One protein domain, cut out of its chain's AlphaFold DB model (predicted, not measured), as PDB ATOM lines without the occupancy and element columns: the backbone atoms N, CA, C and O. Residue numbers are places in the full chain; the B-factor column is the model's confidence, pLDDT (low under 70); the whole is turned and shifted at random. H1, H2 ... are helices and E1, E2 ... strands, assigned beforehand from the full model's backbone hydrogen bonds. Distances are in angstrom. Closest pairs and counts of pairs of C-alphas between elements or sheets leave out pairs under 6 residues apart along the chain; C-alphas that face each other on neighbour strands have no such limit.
ATOM      1  N   LEU A 431     -44.305  14.620  31.557       49.19
ATOM      2  CA  LEU A 431     -44.917  15.199  32.765       49.19
ATOM      3  C   LEU A 431     -46.041  16.209  32.475       49.19
ATOM      4  O   LEU A 431     -47.009  16.262  33.229       49.19
ATOM      5  N   ARG A 432     -45.952  16.978  31.379       44.28
ATOM      6  CA  ARG A 432     -47.023  17.898  30.937       44.28
ATOM      7  C   ARG A 432     -48.240  17.185  30.347       44.28
ATOM      8  O   ARG A 432     -49.332  17.741  30.371       44.28
ATOM      9  N   GLN A 433     -48.035  15.997  29.785       40.69
ATOM     10  CA  GLN A 433     -49.063  15.212  29.097       40.69
ATOM     11  C   GLN A 433     -49.655  14.106  29.979       40.69
ATOM     12  O   GLN A 433     -50.586  13.428  29.555       40.69
ATOM     13  N   MET A 434     -49.146  13.915  31.203       40.09
ATOM     14  CA  MET A 434     -49.656  12.902  32.121       40.09
ATOM     15  C   MET A 434     -51.044  13.297  32.656       40.09
ATOM     16  O   MET A 434     -51.141  14.228  33.458       40.09
ATOM     17  N   PRO A 435     -52.113  12.549  32.319       37.56
ATOM     18  CA  PRO A 435     -53.469  12.828  32.807       37.56
ATOM     19  C   PRO A 435     -53.616  12.628  34.328       37.56
ATOM     20  O   PRO A 435     -54.617  13.033  34.912       37.56
ATOM     21  N   ASN A 436     -52.607  12.034  34.979       37.72
ATOM     22  CA  ASN A 436     -52.603  11.688  36.401       37.72
ATOM     23  C   ASN A 436     -51.753  12.635  37.269       37.72
ATOM     24  O   ASN A 436     -51.570  12.348  38.454       37.72
ATOM     25  N   LEU A 437     -51.224  13.739  36.720       40.62
ATOM     26  CA  LEU A 437     -50.524  14.750  37.517       40.62
ATOM     27  C   LEU A 437     -51.543  15.453  38.431       40.62
ATOM     28  O   LEU A 437     -52.240  16.381  38.026       40.62
ATOM     29  N   ARG A 438     -51.671  14.969  39.669       38.94
ATOM     30  CA  ARG A 438     -52.586  15.548  40.659       38.94
ATOM     31  C   ARG A 438     -51.920  16.731  41.350       38.94
ATOM     32  O   ARG A 438     -50.831  16.596  41.913       38.94
ATOM     33  N   TRP A 439     -52.595  17.874  41.302       38.62
ATOM     34  CA  TRP A 439     -52.216  19.099  41.991       38.62
ATOM     35  C   TRP A 439     -52.549  18.986  43.477       38.62
ATOM     36  O   TRP A 439     -53.671  18.631  43.839       38.62
ATOM     37  N   ALA A 440     -51.612  19.351  44.345       37.69
ATOM     38  CA  ALA A 440     -51.942  19.654  45.731       37.69
ATOM     39  C   ALA A 440     -52.930  20.840  45.777       37.69
ATOM     40  O   ALA A 440     -52.555  21.961  45.426       37.69
ATOM     41  N   GLY A 441     -54.180  20.597  46.193       36.53
ATOM     42  CA  GLY A 441     -55.231  21.618  46.318       36.53
ATOM     43  C   GLY A 441     -56.501  21.420  45.477       36.53
ATOM     44  O   GLY A 441     -57.375  22.279  45.540       36.53
ATOM     45  N   GLN A 442     -56.643  20.332  44.714       33.81
ATOM     46  CA  GLN A 442     -57.904  20.005  44.032       33.81
ATOM     47  C   GLN A 442     -58.798  19.180  44.978       33.81
ATOM     48  O   GLN A 442     -58.345  18.166  45.513       33.81
ATOM     49  N   GLU A 443     -60.038  19.627  45.228       34.19
ATOM     50  CA  GLU A 443     -60.995  18.913  46.090       34.19
ATOM     51  C   GLU A 443     -61.112  17.440  45.657       34.19
ATOM     52  O   GLU A 443     -61.430  17.142  44.506       34.19
ATOM     53  N   GLY A 444     -60.815  16.520  46.581       41.19
ATOM     54  CA  GLY A 444     -60.932  15.072  46.373       41.19
ATOM     55  C   GLY A 444     -59.621  14.295  46.177       41.19
ATOM     56  O   GLY A 444     -59.671  13.077  46.018       41.19
ATOM     57  N   ALA A 445     -58.449  14.933  46.210       38.91
ATOM     58  CA  ALA A 445     -57.176  14.231  46.416       38.91
ATOM     59  C   ALA A 445     -56.738  14.403  47.875       38.91
ATOM     60  O   ALA A 445     -56.836  15.512  48.391       38.91
ATOM     61  N   ASP A 446     -56.253  13.338  48.526       40.56
ATOM     62  CA  ASP A 446     -55.630  13.404  49.856       40.56
ATOM     63  C   ASP A 446     -54.606  14.550  49.894       40.56
ATOM     64  O   ASP A 446     -53.465  14.410  49.438       40.56
ATOM     65  N   ASN A 447     -55.030  15.704  50.418       43.66
ATOM     66  CA  ASN A 447     -54.283  16.956  50.479       43.66
ATOM     67  C   ASN A 447     -53.199  16.860  51.565       43.66
ATOM     68  O   ASN A 447     -53.154  17.640  52.509       43.66
ATOM     69  N   ARG A 448     -52.256  15.922  51.421       46.25
ATOM     70  CA  ARG A 448     -51.100  15.740  52.325       46.25
ATOM     71  C   ARG A 448     -50.042  16.849  52.202       46.25
ATOM     72  O   ARG A 448     -48.865  16.614  52.440       46.25
ATOM     73  N   CYS A 449     -50.447  18.038  51.761       50.53
ATOM     74  CA  CYS A 449     -49.563  19.156  51.427       50.53
ATOM     75  C   CYS A 449     -49.938  20.439  52.179       50.53
ATOM     76  O   CYS A 449     -49.407  21.509  51.876       50.53
ATOM     77  N   GLU A 450     -50.851  20.349  53.150       51.69
ATOM     78  CA  GLU A 450     -51.055  21.395  54.148       51.69
ATOM     79  C   GLU A 450     -49.760  21.559  54.954       51.69
ATOM     80  O   GLU A 450     -49.402  20.706  55.759       51.69
ATOM     81  N   GLY A 451     -49.010  22.632  54.690       63.97
ATOM     82  CA  GLY A 451     -47.799  22.971  55.447       63.97
ATOM     83  C   GLY A 451     -46.572  23.316  54.607       63.97
ATOM     84  O   GLY A 451     -45.654  23.941  55.137       63.97
ATOM     85  N   VAL A 452     -46.551  22.990  53.308       74.00
ATOM     86  CA  VAL A 452     -45.441  23.399  52.433       74.00
ATOM     87  C   VAL A 452     -45.500  24.913  52.217       74.00
ATOM     88  O   VAL A 452     -46.500  25.436  51.724       74.00
ATOM     89  N   SER A 453     -44.428  25.623  52.570       74.88
ATOM     90  CA  SER A 453     -44.306  27.073  52.369       74.88
ATOM     91  C   SER A 453     -43.012  27.418  51.642       74.88
ATOM     92  O   SER A 453     -41.948  26.896  51.996       74.88
ATOM     93  N   ILE A 454     -43.093  28.333  50.674       81.94
ATOM     94  CA  ILE A 454     -41.951  28.797  49.891       81.94
ATOM     95  C   ILE A 454     -41.744  30.284  50.186       81.94
ATOM     96  O   ILE A 454     -42.620  31.121  49.987       81.94
ATOM     97  N   GLN A 455     -40.556  30.645  50.665       81.44
ATOM     98  CA  GLN A 455     -40.219  32.031  50.982       81.44
ATOM     99  C   GLN A 455     -39.181  32.574  49.998       81.44
ATOM    100  O   GLN A 455     -38.065  32.062  49.941       81.44
ATOM    101  N   LEU A 456     -39.509  33.658  49.282       84.44
ATOM    102  CA  LEU A 456     -38.527  34.408  48.492       84.44
ATOM    103  C   LEU A 456     -37.545  35.126  49.420       84.44
ATOM    104  O   LEU A 456     -37.937  35.967  50.234       84.44
ATOM    105  N   LEU A 457     -36.260  34.828  49.266       84.44
ATOM    106  CA  LEU A 457     -35.186  35.528  49.960       84.44
ATOM    107  C   LEU A 457     -34.848  36.832  49.227       84.44
ATOM    108  O   LEU A 457     -35.014  36.946  48.014       84.44
ATOM    109  N   GLN A 458     -34.361  37.833  49.969       86.12
ATOM    110  CA  GLN A 458     -34.046  39.171  49.437       86.12
ATOM    111  C   GLN A 458     -35.250  39.866  48.768       86.12
ATOM    112  O   GLN A 458     -35.097  40.603  47.792       86.12
ATOM    113  N   ARG A 459     -36.457  39.658  49.309       85.44
ATOM    114  CA  ARG A 459     -37.704  40.249  48.801       85.44
ATOM    115  C   ARG A 459     -37.633  41.775  48.654       85.44
ATOM    116  O   ARG A 459     -38.161  42.297  47.681       85.44
ATOM    117  N   ASP A 460     -36.949  42.478  49.556       82.75
ATOM    118  CA  ASP A 460     -36.819  43.942  49.488       82.75
ATOM    119  C   ASP A 460     -36.022  44.405  48.266       82.75
ATOM    120  O   ASP A 460     -36.338  45.428  47.660       82.75
ATOM    121  N   LEU A 461     -35.001  43.639  47.872       79.50
ATOM    122  CA  LEU A 461     -34.233  43.916  46.661       79.50
ATOM    123  C   LEU A 461     -35.121  43.733  45.430       79.50
ATOM    124  O   LEU A 461     -35.197  44.626  44.589       79.50
ATOM    125  N   TRP A 462     -35.852  42.618  45.369       82.69
ATOM    126  CA  TRP A 462     -36.833  42.365  44.315       82.69
ATOM    127  C   TRP A 462     -37.913  43.450  44.253       82.69
ATOM    128  O   TRP A 462     -38.242  43.904  43.161       82.69
ATOM    129  N   ALA A 463     -38.407  43.933  45.395       76.25
ATOM    130  CA  ALA A 463     -39.388  45.015  45.462       76.25
ATOM    131  C   ALA A 463     -38.832  46.347  44.930       76.25
ATOM    132  O   ALA A 463     -39.525  47.051  44.194       76.25
ATOM    133  N   LYS A 464     -37.568  46.676  45.237       76.50
ATOM    134  CA  LYS A 464     -36.887  47.865  44.695       76.50
ATOM    135  C   LYS A 464     -36.738  47.784  43.176       76.50
ATOM    136  O   LYS A 464     -37.144  48.716  42.487       76.50
ATOM    137  N   PHE A 465     -36.232  46.666  42.650       77.38
ATOM    138  CA  PHE A 465     -36.144  46.445  41.199       77.38
ATOM    139  C   PHE A 465     -37.516  46.510  40.538       77.38
ATOM    140  O   PHE A 465     -37.679  47.155  39.505       77.38
ATOM    141  N   HIS A 466     -38.520  45.924  41.184       75.69
ATOM    142  CA  HIS A 466     -39.878  45.942  40.682       75.69
ATOM    143  C   HIS A 466     -40.449  47.363  40.591       75.69
ATOM    144  O   HIS A 466     -41.031  47.714  39.566       75.69
ATOM    145  N   SER A 467     -40.222  48.206  41.605       76.94
ATOM    146  CA  SER A 467     -40.681  49.604  41.599       76.94
ATOM    147  C   SER A 467     -40.117  50.432  40.436       76.94
ATOM    148  O   SER A 467     -40.740  51.404  40.016       76.94
ATOM    149  N   LEU A 468     -38.969  50.019  39.889       76.00
ATOM    150  CA  LEU A 468     -38.300  50.649  38.750       76.00
ATOM    151  C   LEU A 468     -38.554  49.924  37.420       76.00
ATOM    152  O   LEU A 468     -38.012  50.333  36.401       76.00
ATOM    153  N   THR A 469     -39.422  48.909  37.405       79.44
ATOM    154  CA  THR A 469     -39.565  47.919  36.326       79.44
ATOM    155  C   THR A 469     -38.331  47.027  36.209       79.44
ATOM    156  O   THR A 469     -37.293  47.424  35.691       79.44
ATOM    157  N   THR A 470     -38.448  45.783  36.673       80.00
ATOM    158  CA  THR A 470     -37.353  44.812  36.605       80.00
ATOM    159  C   THR A 470     -37.029  44.461  35.154       80.00
ATOM    160  O   THR A 470     -37.881  43.950  34.428       80.00
ATOM    161  N   GLU A 471     -35.776  44.662  34.753       83.50
ATOM    162  CA  GLU A 471     -35.271  44.318  33.425       83.50
ATOM    163  C   GLU A 471     -34.206  43.225  33.524       83.50
ATOM    164  O   GLU A 471     -33.298  43.296  34.352       83.50
ATOM    165  N   MET A 472     -34.302  42.216  32.657       82.75
ATOM    166  CA  MET A 472     -33.348  41.110  32.596       82.75
ATOM    167  C   MET A 472     -32.622  41.115  31.252       82.75
ATOM    168  O   MET A 472     -33.238  41.165  30.186       82.75
ATOM    169  N   ILE A 473     -31.293  41.041  31.292       81.75
ATOM    170  CA  ILE A 473     -30.466  40.989  30.084       81.75
ATOM    171  C   ILE A 473     -30.451  39.557  29.552       81.75
ATOM    172  O   ILE A 473     -30.077  38.634  30.271       81.75
ATOM    173  N   ILE A 474     -30.755  39.389  28.266       82.38
ATOM    174  CA  ILE A 474     -30.617  38.116  27.546       82.38
ATOM    175  C   ILE A 474     -29.522  38.225  26.479       82.38
ATOM    176  O   ILE A 474     -29.356  39.270  25.844       82.38
ATOM    177  N   THR A 475     -28.733  37.165  26.292       81.19
ATOM    178  CA  THR A 475     -27.601  37.149  25.341       81.19
ATOM    179  C   THR A 475     -27.526  35.824  24.591       81.19
ATOM    180  O   THR A 475     -28.030  34.824  25.086       81.19
ATOM    181  N   LYS A 476     -26.823  35.780  23.450       80.75
ATOM    182  CA  LYS A 476     -26.648  34.551  22.648       80.75
ATOM    183  C   LYS A 476     -26.049  33.378  23.443       80.75
ATOM    184  O   LYS A 476     -26.395  32.228  23.192       80.75
ATOM    185  N   ASN A 477     -25.155  33.670  24.391       81.44
ATOM    186  CA  ASN A 477     -24.460  32.665  25.204       81.44
ATOM    187  C   ASN A 477     -25.148  32.387  26.553       81.44
ATOM    188  O   ASN A 477     -24.637  31.594  27.345       81.44
ATOM    189  N   GLY A 478     -26.280  33.041  26.823       82.19
ATOM    190  CA  GLY A 478     -26.955  32.994  28.113       82.19
ATOM    191  C   GLY A 478     -26.346  33.950  29.146       82.19
ATOM    192  O   GLY A 478     -25.130  33.991  29.345       82.19
ATOM    193  N   ARG A 479     -27.187  34.715  29.849       82.56
ATOM    194  CA  ARG A 479     -26.776  35.607  30.948       82.56
ATOM    195  C   ARG A 479     -27.502  35.231  32.239       82.56
ATOM    196  O   ARG A 479     -28.694  34.960  32.208       82.56
ATOM    197  N   ARG A 480     -26.784  35.203  33.365       87.50
ATOM    198  CA  ARG A 480     -27.384  34.939  34.682       87.50
ATOM    199  C   ARG A 480     -28.318  36.079  35.092       87.50
ATOM    200  O   ARG A 480     -28.046  37.234  34.761       87.50
ATOM    201  N   MET A 481     -29.382  35.741  35.812       84.62
ATOM    202  CA  MET A 481     -30.348  36.716  36.319       84.62
ATOM    203  C   MET A 481     -29.747  37.587  37.423       84.62
ATOM    204  O   MET A 481     -28.919  37.126  38.213       84.62
ATOM    205  N   PHE A 482     -30.206  38.833  37.497       85.06
ATOM    206  CA  PHE A 482     -29.960  39.701  38.638       85.06
ATOM    207  C   PHE A 482     -31.209  40.553  38.924       85.06
ATOM    208  O   PHE A 482     -31.647  41.267  38.023       85.06
ATOM    209  N   PRO A 483     -31.761  40.520  40.150       88.75
ATOM    210  CA  PRO A 483     -31.345  39.683  41.279       88.75
ATOM    211  C   PRO A 483     -31.503  38.173  41.015       88.75
ATOM    212  O   PRO A 483     -32.250  37.755  40.133       88.75
ATOM    213  N   VAL A 484     -30.771  37.340  41.760       87.75
ATOM    214  CA  VAL A 484     -30.898  35.874  41.669       87.75
ATOM    215  C   VAL A 484     -32.177  35.436  42.385       87.75
ATOM    216  O   VAL A 484     -32.458  35.905  43.489       87.75
ATOM    217  N   VAL A 485     -32.937  34.516  41.786       86.75
ATOM    218  CA  VAL A 485     -34.078  33.884  42.464       86.75
ATOM    219  C   VAL A 485     -33.528  32.939  43.528       86.75
ATOM    220  O   VAL A 485     -32.851  31.958  43.216       86.75
ATOM    221  N   LYS A 486     -33.784  33.267  44.793       89.31
ATOM    222  CA  LYS A 486     -33.379  32.473  45.952       89.31
ATOM    223  C   LYS A 486     -34.596  32.214  46.813       89.31
ATOM    224  O   LYS A 486     -35.283  33.159  47.191       89.31
ATOM    225  N   VAL A 487     -34.844  30.958  47.141       88.88
ATOM    226  CA  VAL A 487     -36.016  30.555  47.916       88.88
ATOM    227  C   VAL A 487     -35.614  29.719  49.116       88.88
ATOM    228  O   VAL A 487     -34.559  29.091  49.139       88.88
ATOM    229  N   ARG A 488     -36.468  29.717  50.129       87.38
ATOM    230  CA  ARG A 488     -36.373  28.822  51.276       87.38
ATOM    231  C   ARG A 488     -37.629  27.970  51.328       87.38
ATOM    232  O   ARG A 488     -38.730  28.519  51.328       87.38
ATOM    233  N   LEU A 489     -37.446  26.655  51.376       86.44
ATOM    234  CA  LEU A 489     -38.528  25.680  51.483       86.44
ATOM    235  C   LEU A 489     -38.718  25.269  52.941       86.44
ATOM    236  O   LEU A 489     -37.746  25.109  53.679       86.44
ATOM    237  N   ARG A 490     -39.973  25.113  53.362       85.38
ATOM    238  CA  ARG A 490     -40.352  24.559  54.669       85.38
ATOM    239  C   ARG A 490     -41.581  23.673  54.520       85.38
ATOM    240  O   ARG A 490     -42.358  23.876  53.591       85.38
ATOM    241  N   GLY A 491     -41.751  22.736  55.450       82.44
ATOM    242  CA  GLY A 491     -42.921  21.857  55.518       82.44
ATOM    243  C   GLY A 491     -42.953  20.753  54.462       82.44
ATOM    244  O   GLY A 491     -44.020  20.221  54.183       82.44
ATOM    245  N   LEU A 492     -41.803  20.422  53.863       82.62
ATOM    246  CA  LEU A 492     -41.657  19.214  53.051       82.62
ATOM    247  C   LEU A 492     -41.628  17.981  53.962       82.62
ATOM    248  O   LEU A 492     -41.143  18.059  55.088       82.62
ATOM    249  N   ASP A 493     -42.103  16.841  53.466       81.31
ATOM    250  CA  ASP A 493     -41.963  15.565  54.169       81.31
ATOM    251  C   ASP A 493     -40.473  15.161  54.171       81.31
ATOM    252  O   ASP A 493     -39.894  15.021  53.089       81.31
ATOM    253  N   PRO A 494     -39.828  15.000  55.343       84.88
ATOM    254  CA  PRO A 494     -38.411  14.661  55.455       84.88
ATOM    255  C   PRO A 494     -37.976  13.462  54.598       84.88
ATOM    256  O   PRO A 494     -36.905  13.505  53.989       84.88
ATOM    257  N   GLU A 495     -38.804  12.421  54.516       81.00
ATOM    258  CA  GLU A 495     -38.430  11.130  53.921       81.00
ATOM    259  C   GLU A 495     -38.724  11.046  52.419       81.00
ATOM    260  O   GLU A 495     -38.298  10.110  51.742       81.00
ATOM    261  N   ARG A 496     -39.445  12.028  51.866       77.31
ATOM    262  CA  ARG A 496     -39.828  12.022  50.452       77.31
ATOM    263  C   ARG A 496     -38.799  12.703  49.574       77.31
ATOM    264  O   ARG A 496     -38.164  13.683  49.959       77.31
ATOM    265  N   THR A 497     -38.710  12.215  48.343       77.19
ATOM    266  CA  THR A 497     -37.847  12.777  47.310       77.19
ATOM    267  C   THR A 497     -38.602  13.801  46.470       77.19
ATOM    268  O   THR A 497     -39.671  13.521  45.914       77.19
ATOM    269  N   TYR A 498     -38.002  14.981  46.337       79.94
ATOM    270  CA  TYR A 498     -38.530  16.111  45.593       79.94
ATOM    271  C   TYR A 498     -37.584  16.550  44.478       79.94
ATOM    272  O   TYR A 498     -36.364  16.594  44.654       79.94
ATOM    273  N   ALA A 499     -38.165  16.943  43.349       78.31
ATOM    274  CA  ALA A 499     -37.483  17.691  42.303       78.31
ATOM    275  C   ALA A 499     -37.980  19.140  42.311       78.31
ATOM    276  O   ALA A 499     -39.187  19.382  42.357       78.31
ATOM    277  N   VAL A 500     -37.055  20.095  42.255       82.00
ATOM    278  CA  VAL A 500     -37.349  21.530  42.281       82.00
ATOM    279  C   VAL A 500     -36.915  22.144  40.954       82.00
ATOM    280  O   VAL A 500     -35.769  21.989  40.530       82.00
ATOM    281  N   PHE A 501     -37.815  22.868  40.295       80.75
ATOM    282  CA  PHE A 501     -37.518  23.557  39.040       80.75
ATOM    283  C   PHE A 501     -38.209  24.913  38.952       80.75
ATOM    284  O   PHE A 501     -39.211  25.178  39.614       80.75
ATOM    285  N   LEU A 502     -37.638  25.777  38.120       80.94
ATOM    286  CA  LEU A 502     -38.125  27.113  37.830       80.94
ATOM    287  C   LEU A 502     -38.569  27.172  36.369       80.94
ATOM    288  O   LEU A 502     -37.757  27.006  35.459       80.94
ATOM    289  N   ASP A 503     -39.853  27.422  36.162       77.69
ATOM    290  CA  ASP A 503     -40.452  27.656  34.852       77.69
ATOM    291  C   ASP A 503     -40.692  29.157  34.631       77.69
ATOM    292  O   ASP A 503     -40.752  29.952  35.578       77.69
ATOM    293  N   MET A 504     -40.829  29.552  33.369       74.69
ATOM    294  CA  MET A 504     -41.116  30.920  32.956       74.69
ATOM    295  C   MET A 504     -42.291  30.952  31.987       74.69
ATOM    296  O   MET A 504     -42.246  30.342  30.923       74.69
ATOM    297  N   ALA A 505     -43.315  31.741  32.309       70.94
ATOM    298  CA  ALA A 505     -44.454  31.951  31.417       70.94
ATOM    299  C   ALA A 505     -44.530  33.408  30.965       70.94
ATOM    300  O   ALA A 505     -44.204  34.319  31.725       70.94
ATOM    301  N   ALA A 506     -44.992  33.652  29.738       72.00
ATOM    302  CA  ALA A 506     -45.317  35.011  29.312       72.00
ATOM    303  C   ALA A 506     -46.400  35.614  30.211       72.00
ATOM    304  O   ALA A 506     -47.404  34.974  30.513       72.00
ATOM    305  N   VAL A 507     -46.218  36.883  30.564       74.25
ATOM    306  CA  VAL A 507     -47.250  37.690  31.224       74.25
ATOM    307  C   VAL A 507     -48.354  38.040  30.233       74.25
ATOM    308  O   VAL A 507     -49.532  38.053  30.580       74.25
ATOM    309  N   ASP A 508     -47.969  38.349  28.997       77.50
ATOM    310  CA  ASP A 508     -48.878  38.640  27.903       77.50
ATOM    311  C   ASP A 508     -48.227  38.359  26.544       77.50
ATOM    312  O   ASP A 508     -47.041  38.045  26.429       77.50
ATOM    313  N   THR A 509     -49.030  38.488  25.494       78.50
ATOM    314  CA  THR A 509     -48.616  38.335  24.099       78.50
ATOM    315  C   THR A 509     -48.202  39.669  23.474       78.50
ATOM    316  O   THR A 509     -48.316  39.841  22.261       78.50
ATOM    317  N   ARG A 510     -47.752  40.654  24.265       78.75
ATOM    318  CA  ARG A 510     -47.395  41.990  23.767       78.75
ATOM    319  C   ARG A 510     -45.886  42.162  23.675       78.75
ATOM    320  O   ARG A 510     -45.121  41.716  24.524       78.75
ATOM    321  N   ARG A 511     -45.464  42.885  22.640       80.62
ATOM    322  CA  ARG A 511     -44.093  43.364  22.484       80.62
ATOM    323  C   ARG A 511     -43.993  44.781  23.006       80.62
ATOM    324  O   ARG A 511     -44.783  45.649  22.630       80.62
ATOM    325  N   TYR A 512     -42.974  45.035  23.808       82.31
ATOM    326  CA  TYR A 512     -42.734  46.326  24.428       82.31
ATOM    327  C   TYR A 512     -41.592  47.091  23.746       82.31
ATOM    328  O   TYR A 512     -40.728  46.526  23.077       82.31
ATOM    329  N   ARG A 513     -41.587  48.412  23.906       82.31
ATOM    330  CA  ARG A 513     -40.479  49.299  23.541       82.31
ATOM    331  C   ARG A 513     -40.332  50.366  24.611       82.31
ATOM    332  O   ARG A 513     -41.314  51.008  24.980       82.31
ATOM    333  N   TYR A 514     -39.103  50.594  25.053       79.12
ATOM    334  CA  TYR A 514     -38.795  51.699  25.946       79.12
ATOM    335  C   TYR A 514     -38.719  53.021  25.175       79.12
ATOM    336  O   TYR A 514     -38.079  53.111  24.124       79.12
ATOM    337  N   VAL A 515     -39.399  54.050  25.675       83.19
ATOM    338  CA  VAL A 515     -39.459  55.382  25.066       83.19
ATOM    339  C   VAL A 515     -38.682  56.356  25.937       83.19
ATOM    340  O   VAL A 515     -39.228  56.908  26.893       83.19
ATOM    341  N   TYR A 516     -37.415  56.570  25.568       78.75
ATOM    342  CA  TYR A 516     -36.442  57.363  26.327       78.75
ATOM    343  C   TYR A 516     -36.923  58.772  26.710       78.75
ATOM    344  O   TYR A 516     -36.816  59.101  27.889       78.75
ATOM    345  N   PRO A 517     -37.528  59.585  25.814       84.00
ATOM    346  CA  PRO A 517     -37.951  60.939  26.187       84.00
ATOM    347  C   PRO A 517     -38.977  60.982  27.324       84.00
ATOM    348  O   PRO A 517     -39.026  61.941  28.082       84.00
ATOM    349  N   SER A 518     -39.801  59.939  27.443       79.31
ATOM    350  CA  SER A 518     -40.835  59.828  28.477       79.31
ATOM    351  C   SER A 518     -40.488  58.824  29.578       79.31
ATOM    352  O   SER A 518     -41.351  58.536  30.400       79.31
ATOM    353  N   SER A 519     -39.275  58.258  29.549       82.56
ATOM    354  CA  SER A 519     -38.781  57.220  30.467       82.56
ATOM    355  C   SER A 519     -39.824  56.153  30.824       82.56
ATOM    356  O   SER A 519     -40.091  55.884  31.992       82.56
ATOM    357  N   ARG A 520     -40.481  55.586  29.805       80.94
ATOM    358  CA  ARG A 520     -41.574  54.622  30.003       80.94
ATOM    359  C   ARG A 520     -41.577  53.509  28.969       80.94
ATOM    360  O   ARG A 520     -41.260  53.726  27.797       80.94
ATOM    361  N   TRP A 521     -42.048  52.346  29.393       80.06
ATOM    362  CA  TRP A 521     -42.366  51.220  28.525       80.06
ATOM    363  C   TRP A 521     -43.705  51.446  27.812       80.06
ATOM    364  O   TRP A 521     -44.707  51.793  28.434       80.06
ATOM    365  N   MET A 522     -43.734  51.257  26.492       83.19
ATOM    366  CA  MET A 522     -44.954  51.313  25.681       83.19
ATOM    367  C   MET A 522     -45.125  50.031  24.871       83.19
ATOM    368  O   MET A 522     -44.145  49.406  24.467       83.19
ATOM    369  N   VAL A 523     -46.375  49.662  24.597       86.50
ATOM    370  CA  VAL A 523     -46.690  48.550  23.694       86.50
ATOM    371  C   VAL A 523     -46.305  48.960  22.274       86.50
ATOM    372  O   VAL A 523     -46.746  49.994  21.778       86.50
ATOM    373  N   ALA A 524     -45.451  48.162  21.643       79.06
ATOM    374  CA  ALA A 524     -44.983  48.356  20.277       79.06
ATOM    375  C   ALA A 524     -45.726  47.467  19.267       79.06
ATOM    376  O   ALA A 524     -45.723  47.777  18.082       79.06
ATOM    377  N   GLY A 525     -46.353  46.380  19.725       82.50
ATOM    378  CA  GLY A 525     -47.129  45.473  18.883       82.50
ATOM    379  C   GLY A 525     -47.382  44.128  19.558       82.50
ATOM    380  O   GLY A 525     -47.284  44.010  20.782       82.50
ATOM    381  N   THR A 526     -47.677  43.115  18.750       82.44
ATOM    382  CA  THR A 526     -47.824  41.724  19.194       82.44
ATOM    383  C   THR A 526     -46.443  41.089  19.394       82.44
ATOM    384  O   THR A 526     -45.527  41.295  18.597       82.44
ATOM    385  N   GLY A 527     -46.272  40.374  20.503       71.00
ATOM    386  CA  GLY A 527     -45.077  39.604  20.840       71.00
ATOM    387  C   GLY A 527     -44.957  38.339  19.996       71.00
ATOM    388  O   GLY A 527     -45.946  37.838  19.467       71.00
ATOM    389  N   GLU A 528     -43.734  37.820  19.870       72.12
ATOM    390  CA  GLU A 528     -43.527  36.506  19.260       72.12
ATOM    391  C   GLU A 528     -44.153  35.421  20.148       72.12
ATOM    392  O   GLU A 528     -43.940  35.463  21.367       72.12
ATOM    393  N   PRO A 529     -44.880  34.444  19.572       65.06
ATOM    394  CA  PRO A 529     -45.358  33.302  20.334       65.06
ATOM    395  C   PRO A 529     -44.154  32.584  20.945       65.06
ATOM    396  O   PRO A 529     -43.156  32.306  20.271       65.06
ATOM    397  N   LEU A 530     -44.228  32.335  22.248       61.91
ATOM    398  CA  LEU A 530     -43.241  31.507  22.922       61.91
ATOM    399  C   LEU A 530     -43.454  30.076  22.441       61.91
ATOM    400  O   LEU A 530     -44.556  29.547  22.562       61.91
ATOM    401  N   GLY A 531     -42.407  29.483  21.866       61.91
ATOM    402  CA  GLY A 531     -42.371  28.041  21.642       61.91
ATOM    403  C   GLY A 531     -42.391  27.279  22.969       61.91
ATOM    404  O   GLY A 531     -42.492  27.879  24.044       61.91
ATOM    405  N   GLU A 532     -42.270  25.958  22.900       59.25
ATOM    406  CA  GLU A 532     -42.155  25.113  24.088       59.25
ATOM    407  C   GLU A 532     -40.946  25.555  24.930       59.25
ATOM    408  O   GLU A 532     -39.804  25.492  24.487       59.25
ATOM    409  N   GLN A 533     -41.208  26.082  26.128       65.19
ATOM    410  CA  GLN A 533     -40.167  26.456  27.081       65.19
ATOM    411  C   GLN A 533     -39.824  25.238  27.931       65.19
ATOM    412  O   GLN A 533     -40.718  24.608  28.501       65.19
ATOM    413  N   THR A 534     -38.537  24.919  28.028       70.81
ATOM    414  CA  THR A 534     -38.047  23.892  28.942       70.81
ATOM    415  C   THR A 534     -37.817  24.508  30.326       70.81
ATOM    416  O   THR A 534     -37.130  25.529  30.443       70.81
ATOM    417  N   PRO A 535     -38.396  23.932  31.397       74.62
ATOM    418  CA  PRO A 535     -38.174  24.432  32.744       74.62
ATOM    419  C   PRO A 535     -36.721  24.197  33.167       74.62
ATOM    420  O   PRO A 535     -36.089  23.203  32.804       74.62
ATOM    421  N   TYR A 536     -36.190  25.097  33.990       83.19
ATOM    422  CA  TYR A 536     -34.864  24.932  34.566       83.19
ATOM    423  C   TYR A 536     -34.932  24.085  35.834       83.19
ATOM    424  O   TYR A 536     -35.509  24.504  36.835       83.19
ATOM    425  N   ILE A 537     -34.283  22.926  35.826       83.00
ATOM    426  CA  ILE A 537     -34.227  22.025  36.981       83.00
ATOM    427  C   ILE A 537     -33.044  22.407  37.864       83.00
ATOM    428  O   ILE A 537     -31.932  22.611  37.373       83.00
ATOM    429  N   HIS A 538     -33.278  22.504  39.173       86.94
ATOM    430  CA  HIS A 538     -32.207  22.777  40.121       86.94
ATOM    431  C   HIS A 538     -31.191  21.617  40.113       86.94
ATOM    432  O   HIS A 538     -31.631  20.470  40.178       86.94
ATOM    433  N   PRO A 539     -29.867  21.877  40.078       86.31
ATOM    434  CA  PRO A 539     -28.840  20.830  39.981       86.31
ATOM    435  C   PRO A 539     -28.900  19.776  41.088       86.31
ATOM    436  O   PRO A 539     -28.578  18.622  40.843       86.31
ATOM    437  N   ASP A 540     -29.337  20.178  42.281       87.12
ATOM    438  CA  ASP A 540     -29.468  19.275  43.432       87.12
ATOM    439  C   ASP A 540     -30.748  18.419  43.372       87.12
ATOM    440  O   ASP A 540     -31.018  17.642  44.279       87.12
ATOM    441  N   SER A 541     -31.568  18.560  42.326       85.00
ATOM    442  CA  SER A 541     -32.719  17.684  42.107       85.00
ATOM    443  C   SER A 541     -32.293  16.369  41.449       85.00
ATOM    444  O   SER A 541     -31.522  16.404  40.490       85.00
ATOM    445  N   PRO A 542     -32.887  15.227  41.834       87.88
ATOM    446  CA  PRO A 542     -33.828  15.049  42.940       87.88
ATOM    447  C   PRO A 542     -33.116  14.947  44.304       87.88
ATOM    448  O   PRO A 542     -32.069  14.319  44.411       87.88
ATOM    449  N   ALA A 543     -33.731  15.489  45.357       84.38
ATOM    450  CA  ALA A 543     -33.226  15.397  46.732       84.38
ATOM    451  C   ALA A 543     -34.358  15.214  47.751       84.38
ATOM    452  O   ALA A 543     -35.524  15.501  47.472       84.38
ATOM    453  N   THR A 544     -34.019  14.711  48.935       86.69
ATOM    454  CA  THR A 544     -34.979  14.464  50.025       86.69
ATOM    455  C   THR A 544     -35.502  15.764  50.639       86.69
ATOM    456  O   THR A 544     -34.847  16.809  50.578       86.69
ATOM    457  N   GLY A 545     -36.674  15.716  51.278       85.56
ATOM    458  CA  GLY A 545     -37.231  16.861  52.000       85.56
ATOM    459  C   GLY A 545     -36.285  17.398  53.076       85.56
ATOM    460  O   GLY A 545     -36.152  18.616  53.204       85.56
ATOM    461  N   VAL A 546     -35.558  16.515  53.782       90.75
ATOM    462  CA  VAL A 546     -34.505  16.920  54.736       90.75
ATOM    463  C   VAL A 546     -33.430  17.750  54.045       90.75
ATOM    464  O   VAL A 546     -33.097  18.826  54.529       90.75
ATOM    465  N   GLN A 547     -32.904  17.290  52.910       90.06
ATOM    466  CA  GLN A 547     -31.842  17.996  52.187       90.06
ATOM    467  C   GLN A 547     -32.305  19.372  51.685       90.06
ATOM    468  O   GLN A 547     -31.599  20.372  51.850       90.06
ATOM    469  N   TRP A 548     -33.523  19.453  51.142       88.75
ATOM    470  CA  TRP A 548     -34.091  20.720  50.679       88.75
ATOM    471  C   TRP A 548     -34.338  21.715  51.812       88.75
ATOM    472  O   TRP A 548     -34.035  22.897  51.659       88.75
ATOM    473  N   MET A 549     -34.867  21.259  52.950       91.06
ATOM    474  CA  MET A 549     -35.128  22.123  54.107       91.06
ATOM    475  C   MET A 549     -33.861  22.467  54.903       91.06
ATOM    476  O   MET A 549     -33.812  23.527  55.527       91.06
ATOM    477  N   ALA A 550     -32.830  21.613  54.870       92.06
ATOM    478  CA  ALA A 550     -31.524  21.892  55.468       92.06
ATOM    479  C   ALA A 550     -30.771  23.000  54.715       92.06
ATOM    480  O   ALA A 550     -29.980  23.733  55.309       92.06
ATOM    481  N   THR A 551     -31.035  23.152  53.416       88.94
ATOM    482  CA  THR A 551     -30.419  24.191  52.592       88.94
ATOM    483  C   THR A 551     -31.017  25.565  52.942       88.94
ATOM    484  O   THR A 551     -32.194  25.818  52.677       88.94
ATOM    485  N   PRO A 552     -30.239  26.514  53.505       85.94
ATOM    486  CA  PRO A 552     -30.782  27.776  54.020       85.94
ATOM    487  C   PRO A 552     -31.337  28.703  52.927       85.94
ATOM    488  O   PRO A 552     -32.174  29.571  53.221       85.94
ATOM    489  N   ALA A 553     -30.843  28.535  51.695       88.94
ATOM    490  CA  ALA A 553     -31.225  29.265  50.495       88.94
ATOM    491  C   ALA A 553     -30.986  28.402  49.245       88.94
ATOM    492  O   ALA A 553     -29.844  28.204  48.840       88.94
ATOM    493  N   ILE A 554     -32.058  27.939  48.610       91.31
ATOM    494  CA  ILE A 554     -32.012  27.261  47.311       91.31
ATOM    495  C   ILE A 554     -31.921  28.342  46.237       91.31
ATOM    496  O   ILE A 554     -32.809  29.193  46.131       91.31
ATOM    497  N   ALA A 555     -30.821  28.360  45.485       91.31
ATOM    498  CA  ALA A 555     -30.476  29.453  44.587       91.31
ATOM    499  C   ALA A 555     -30.447  29.005  43.124       91.31
ATOM    500  O   ALA A 555     -29.734  28.086  42.748       91.31
ATOM    501  N   PHE A 556     -31.144  29.747  42.268       89.88
ATOM    502  CA  PHE A 556     -31.125  29.553  40.817       89.88
ATOM    503  C   PHE A 556     -30.034  30.412  40.158       89.88
ATOM    504  O   PHE A 556     -30.286  31.160  39.215       89.88
ATOM    505  N   ASP A 557     -28.811  30.368  40.685       88.75
ATOM    506  CA  ASP A 557     -27.687  31.214  40.257       88.75
ATOM    507  C   ASP A 557     -27.009  30.720  38.966       88.75
ATOM    508  O   ASP A 557     -26.393  31.499  38.230       88.75
ATOM    509  N   ARG A 558     -27.144  29.426  38.663       88.06
ATOM    510  CA  ARG A 558     -26.637  28.807  37.431       88.06
ATOM    511  C   ARG A 558     -27.575  28.980  36.234       88.06
ATOM    512  O   ARG A 558     -27.113  28.804  35.107       88.06
ATOM    513  N   LEU A 559     -28.833  29.368  36.454       86.12
ATOM    514  CA  LEU A 559     -29.802  29.640  35.392       86.12
ATOM    515  C   LEU A 559     -29.344  30.819  34.520       86.12
ATOM    516  O   LEU A 559     -29.053  31.912  35.015       86.12
ATOM    517  N   LYS A 560     -29.303  30.601  33.204       87.19
ATOM    518  CA  LYS A 560     -28.970  31.621  32.206       87.19
ATOM    519  C   LYS A 560     -30.136  31.881  31.256       87.19
ATOM    520  O   LYS A 560     -30.743  30.954  30.742       87.19
ATOM    521  N   LEU A 561     -30.378  33.149  30.944       84.50
ATOM    522  CA  LEU A 561     -31.371  33.585  29.969       84.50
ATOM    523  C   LEU A 561     -30.711  33.846  28.612       84.50
ATOM    524  O   LEU A 561     -29.764  34.639  28.514       84.50
ATOM    525  N   THR A 562     -31.200  33.183  27.568       82.56
ATOM    526  CA  THR A 562     -30.700  33.289  26.190       82.56
ATOM    527  C   THR A 562     -31.792  33.760  25.238       82.56
ATOM    528  O   THR A 562     -32.968  33.681  25.558       82.56
ATOM    529  N   ASN A 563     -31.414  34.286  24.074       80.62
ATOM    530  CA  ASN A 563     -32.351  34.561  22.976       80.62
ATOM    531  C   ASN A 563     -32.234  33.532  21.841       80.62
ATOM    532  O   ASN A 563     -32.840  33.703  20.781       80.62
ATOM    533  N   ASN A 564     -31.350  32.545  22.002       77.62
ATOM    534  CA  ASN A 564     -31.054  31.578  20.967       77.62
ATOM    535  C   ASN A 564     -32.037  30.406  21.059       77.62
ATOM    536  O   ASN A 564     -31.978  29.626  22.007       77.62
ATOM    537  N   LYS A 565     -32.944  30.289  20.085       67.44
ATOM    538  CA  LYS A 565     -33.961  29.225  20.036       67.44
ATOM    539  C   LYS A 565     -33.391  27.865  19.604       67.44
ATOM    540  O   LYS A 565     -34.047  26.859  19.803       67.44
ATOM    541  N   THR A 566     -32.187  27.824  19.025       59.62
ATOM    542  CA  THR A 566     -31.598  26.589  18.470       59.62
ATOM    543  C   THR A 566     -30.667  25.857  19.431       59.62
ATOM    544  O   THR A 566     -30.176  24.780  19.110       59.62
ATOM    545  N   ARG A 567     -30.376  26.443  20.600       53.41
ATOM    546  CA  ARG A 567     -29.411  25.897  21.555       53.41
ATOM    547  C   ARG A 567     -30.075  25.689  22.909       53.41
ATOM    548  O   ARG A 567     -29.900  26.496  23.817       53.41
ATOM    549  N   GLU A 568     -30.792  24.583  23.040       56.06
ATOM    550  CA  GLU A 568     -31.198  24.025  24.333       56.06
ATOM    551  C   GLU A 568     -29.970  23.414  25.026       56.06
ATOM    552  O   GLU A 568     -29.809  22.206  25.156       56.06
ATOM    553  N   ALA A 569     -29.016  24.264  25.408       56.97
ATOM    554  CA  ALA A 569     -27.919  23.836  26.264       56.97
ATOM    555  C   ALA A 569     -28.437  23.708  27.703       56.97
ATOM    556  O   ALA A 569     -29.154  24.594  28.177       56.97
ATOM    557  N   GLN A 570     -28.027  22.649  28.411       56.88
ATOM    558  CA  GLN A 570     -28.351  22.453  29.827       56.88
ATOM    559  C   GLN A 570     -28.139  23.748  30.631       56.88
ATOM    560  O   GLN A 570     -27.069  24.363  30.609       56.88
ATOM    561  N   GLY A 571     -29.190  24.166  31.338       60.72
ATOM    562  CA  GLY A 571     -29.177  25.336  32.210       60.72
ATOM    563  C   GLY A 571     -29.431  26.692  31.538       60.72
ATOM    564  O   GLY A 571     -29.198  27.728  32.169       60.72
ATOM    565  N   GLN A 572     -29.900  26.707  30.287       70.44
ATOM    566  CA  GLN A 572     -30.347  27.921  29.601       70.44
ATOM    567  C   GLN A 572     -31.855  27.906  29.353       70.44
ATOM    568  O   GLN A 572     -32.400  26.881  28.969       70.44
ATOM    569  N   VAL A 573     -32.503  29.059  29.521       69.00
ATOM    570  CA  VAL A 573     -33.911  29.273  29.155       69.00
ATOM    571  C   VAL A 573     -33.981  30.334  28.063       69.00
ATOM    572  O   VAL A 573     -33.358  31.395  28.179       69.00
ATOM    573  N   SER A 574     -34.688  30.024  26.974       70.38
ATOM    574  CA  SER A 574     -34.705  30.834  25.753       70.38
ATOM    575  C   SER A 574     -35.908  31.767  25.714       70.38
ATOM    576  O   SER A 574     -37.041  31.339  25.537       70.38
ATOM    577  N   LEU A 575     -35.670  33.068  25.846       72.19
ATOM    578  CA  LEU A 575     -36.714  34.079  25.926       72.19
ATOM    579  C   LEU A 575     -36.735  34.981  24.691       72.19
ATOM    580  O   LEU A 575     -35.702  35.356  24.125       72.19
ATOM    581  N   SER A 576     -37.941  35.400  24.320       66.19
ATOM    582  CA  SER A 576     -38.150  36.433  23.309       66.19
ATOM    583  C   SER A 576     -37.794  37.817  23.864       66.19
ATOM    584  O   SER A 576     -38.182  38.190  24.972       66.19
ATOM    585  N   PHE A 577     -37.065  38.610  23.075       65.56
ATOM    586  CA  PHE A 577     -36.724  39.987  23.439       65.56
ATOM    587  C   PHE A 577     -37.971  40.861  23.588       65.56
ATOM    588  O   PHE A 577     -38.821  40.875  22.699       65.56
ATOM    589  N   LEU A 578     -37.967  41.722  24.612       63.50
ATOM    590  CA  LEU A 578     -38.984  42.758  24.830       63.50
ATOM    591  C   LEU A 578     -40.399  42.204  25.091       63.50
ATOM    592  O   LEU A 578     -41.384  42.896  24.836       63.50
ATOM    593  N   SER A 579     -40.480  40.979  25.606       69.88
ATOM    594  CA  SER A 579     -41.693  40.386  26.172       69.88
ATOM    595  C   SER A 579     -41.620  40.411  27.701       69.88
ATOM    596  O   SER A 579     -40.530  40.455  28.275       69.88
ATOM    597  N   SER A 580     -42.777  40.393  28.361       71.06
ATOM    598  CA  SER A 580     -42.872  40.333  29.826       71.06
ATOM    599  C   SER A 580     -43.081  38.890  30.291       71.06
ATOM    600  O   SER A 580     -43.839  38.156  29.656       71.06
ATOM    601  N   PHE A 581     -42.444  38.487  31.396       64.75
ATOM    602  CA  PHE A 581     -42.443  37.102  31.895       64.75
ATOM    603  C   PHE A 581     -42.694  37.006  33.408       64.75
ATOM    604  O   PHE A 581     -42.287  37.885  34.166       64.75
ATOM    605  N   TYR A 582     -43.337  35.913  33.820       61.66
ATOM    606  CA  TYR A 582     -43.486  35.455  35.199       61.66
ATOM    607  C   TYR A 582     -42.573  34.266  35.467       61.66
ATOM    608  O   TYR A 582     -42.326  33.462  34.571       61.66
ATOM    609  N   PHE A 583     -42.148  34.126  36.721       64.62
ATOM    610  CA  PHE A 583     -41.432  32.954  37.205       64.62
ATOM    611  C   PHE A 583     -42.365  32.089  38.046       64.62
ATOM    612  O   PHE A 583     -42.998  32.580  38.983       64.62
ATOM    613  N   PHE A 584     -42.407  30.800  37.737       62.12
ATOM    614  CA  PHE A 584     -43.147  29.808  38.500       62.12
ATOM    615  C   PHE A 584     -42.161  28.816  39.093       62.12
ATOM    616  O   PHE A 584     -41.459  28.116  38.366       62.12
ATOM    617  N   LEU A 585     -42.087  28.775  40.420       59.31
ATOM    618  CA  LEU A 585     -41.358  27.714  41.093       59.31
ATOM    619  C   LEU A 585     -42.293  26.522  41.266       59.31
ATOM    620  O   LEU A 585     -43.368  26.659  41.848       59.31
ATOM    621  N   PHE A 586     -41.851  25.361  40.809       64.62
ATOM    622  CA  PHE A 586     -42.574  24.110  40.955       64.62
ATOM    623  C   PHE A 586     -41.753  23.111  41.764       64.62
ATOM    624  O   PHE A 586     -40.524  23.042  41.660       64.62
ATOM    625  N   ILE A 587     -42.462  22.324  42.572       59.16
ATOM    626  CA  ILE A 587     -41.895  21.250  43.380       59.16
ATOM    627  C   ILE A 587     -42.683  19.985  43.044       59.16
ATOM    628  O   ILE A 587     -43.889  19.921  43.264       59.16
ATOM    629  N   LEU A 588     -42.022  18.972  42.494       64.38
ATOM    630  CA  LEU A 588     -42.641  17.668  42.255       64.38
ATOM    631  C   LEU A 588     -42.220  16.698  43.347       64.38
ATOM    632  O   LEU A 588     -41.035  16.577  43.646       64.38
ATOM    633  N   CYS A 589     -43.188  15.981  43.906       58.84
ATOM    634  CA  CYS A 589     -42.968  14.877  44.827       58.84
ATOM    635  C   CYS A 589     -43.039  13.565  44.039       58.84
ATOM    636  O   CYS A 589     -44.090  13.233  43.484       58.84
ATOM    637  N   ARG A 590     -41.952  12.789  44.006       52.94
ATOM    638  CA  ARG A 590     -41.970  11.447  43.405       52.94
ATOM    639  C   ARG A 590     -42.228  10.432  44.515       52.94
ATOM    640  O   ARG A 590     -41.366  10.209  45.359       52.94
ATOM    641  N   LEU A 591     -43.423   9.843  44.539       49.25
ATOM    642  CA  LEU A 591     -43.707   8.659  45.350       49.25
ATOM    643  C   LEU A 591     -43.418   7.413  44.509       49.25
ATOM    644  O   LEU A 591     -43.601   7.426  43.294       49.25
ATOM    645  N   PHE A 592     -43.014   6.321  45.159       40.00
ATOM    646  CA  PHE A 592     -42.724   5.026  44.522       40.00
ATOM    647  C   PHE A 592     -43.902   4.451  43.691       40.00
ATOM    648  O   PHE A 592     -43.719   3.485  42.961       40.00
ATOM    649  N   THR A 593     -45.093   5.062  43.755       40.06
ATOM    650  CA  THR A 593     -46.317   4.682  43.028       40.06
ATOM    651  C   THR A 593     -46.901   5.791  42.130       40.06
ATOM    652  O   THR A 593     -47.987   5.615  41.582       40.06
ATOM    653  N   GLY A 594     -46.220   6.934  41.954       48.22
ATOM    654  CA  GLY A 594     -46.674   8.029  41.080       48.22
ATOM    655  C   GLY A 594     -46.001   9.385  41.347       48.22
ATOM    656  O   GLY A 594     -45.492   9.642  42.439       48.22
ATOM    657  N   ILE A 595     -45.997  10.271  40.342       44.06
ATOM    658  CA  ILE A 595     -45.485  11.649  40.450       44.06
ATOM    659  C   ILE A 595     -46.650  12.577  40.815       44.06
ATOM    660  O   ILE A 595     -47.612  12.689  40.059       44.06
ATOM    661  N   TYR A 596     -46.560  13.243  41.964       46.75
ATOM    662  CA  TYR A 596     -47.554  14.208  42.439       46.75
ATOM    663  C   TYR A 596     -46.964  15.620  42.388       46.75
ATOM    664  O   TYR A 596     -45.818  15.836  42.788       46.75
ATOM    665  N   GLY A 597     -47.738  16.589  41.894       44.31
ATOM    666  CA  GLY A 597     -47.307  17.982  41.813       44.31
ATOM    667  C   GLY A 597     -47.666  18.762  43.069       44.31
ATOM    668  O   GLY A 597     -48.836  18.830  43.445       44.31
ATOM    669  N   LEU A 598     -46.673  19.374  43.714       46.19
ATOM    670  CA  LEU A 598     -46.913  20.298  44.816       46.19
ATOM    671  C   LEU A 598     -47.073  21.727  44.295       46.19
ATOM    672  O   LEU A 598     -46.362  22.177  43.397       46.19
ATOM    673  N   LYS A 599     -48.044  22.415  44.902       39.66
ATOM    674  CA  LYS A 599     -48.414  23.824  44.742       39.66
ATOM    675  C   LYS A 599     -47.201  24.728  44.471       39.66
ATOM    676  O   LYS A 599     -46.264  24.763  45.265       39.66
ATOM    677  N   GLY A 600     -47.248  25.476  43.368       38.38
ATOM    678  CA  GLY A 600     -46.277  26.525  43.059       38.38
ATOM    679  C   GLY A 600     -46.698  27.859  43.672       38.38
ATOM    680  O   GLY A 600     -47.826  28.304  43.464       38.38
ATOM    681  N   ASP A 601     -45.801  28.503  44.418       35.75
ATOM    682  CA  ASP A 601     -45.986  29.901  44.808       35.75
ATOM    683  C   ASP A 601     -45.621  30.810  43.623       35.75
ATOM    684  O   ASP A 601     -44.571  30.665  42.989       35.75
ATOM    685  N   ILE A 602     -46.513  31.754  43.310       32.16
ATOM    686  CA  ILE A 602     -46.309  32.741  42.246       32.16
ATOM    687  C   ILE A 602     -45.407  33.842  42.793       32.16
ATOM    688  O   ILE A 602     -45.837  34.686  43.584       32.16
ATOM    689  N   PHE A 603     -44.165  33.888  42.324       35.66
ATOM    690  CA  PHE A 603     -43.314  35.046  42.554       35.66
ATOM    691  C   PHE A 603     -43.683  36.126  41.538       35.66
ATOM    692  O   PHE A 603     -43.241  36.129  40.390       35.66
ATOM    693  N   TRP A 604     -44.567  37.027  41.969       31.69
ATOM    694  CA  TRP A 604     -45.046  38.150  41.170       31.69
ATOM    695  C   TRP A 604     -43.884  39.068  40.758       31.69
ATOM    696  O   TRP A 604     -43.223  39.676  41.600       31.69
TER     697      TRP A 604
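This is residues 431 to 604 of the 613 residues of the protein "Atrial natriuretic peptide receptor 1" of Portunus trituberculatus (UniProt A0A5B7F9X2). What shape? Loops with little regular structure lie round a twisted antiparallel sheet, E3 E8 E9, with hairpin E4 and E5 at one end. What parts? The 174 printed residues have E1 H1 E2 to E5 H2 E6 to E9, mixed, holding under half of the residues. It is compact, radius of gyration of the C-alphas 17.7 A, spanning 56 by 35 by 33 A.

Which strands pair? E3, residues 497 to 506, and E8, residues 581 to 591, are antiparallel neighbours, with N 503 and O 584 2.8 A apart, within hydrogen-bond range. And helices? H2, residues 545 to 550, with each O i to N i+4 pair in range, only grazes their sheet; the closest C-alphas, 497 and 545, are 6.2 A apart.

What begins? E1, residues 453 to 456, starts at C-alpha (-44.306, 27.073, 52.369). What ends? E9, residues 594 to 598, ends at C-alpha (-46.913, 20.298, 44.816).

Any cut? The printed part has none. Low confidence? Residues 581 to 604, among others, are under pLDDT 70.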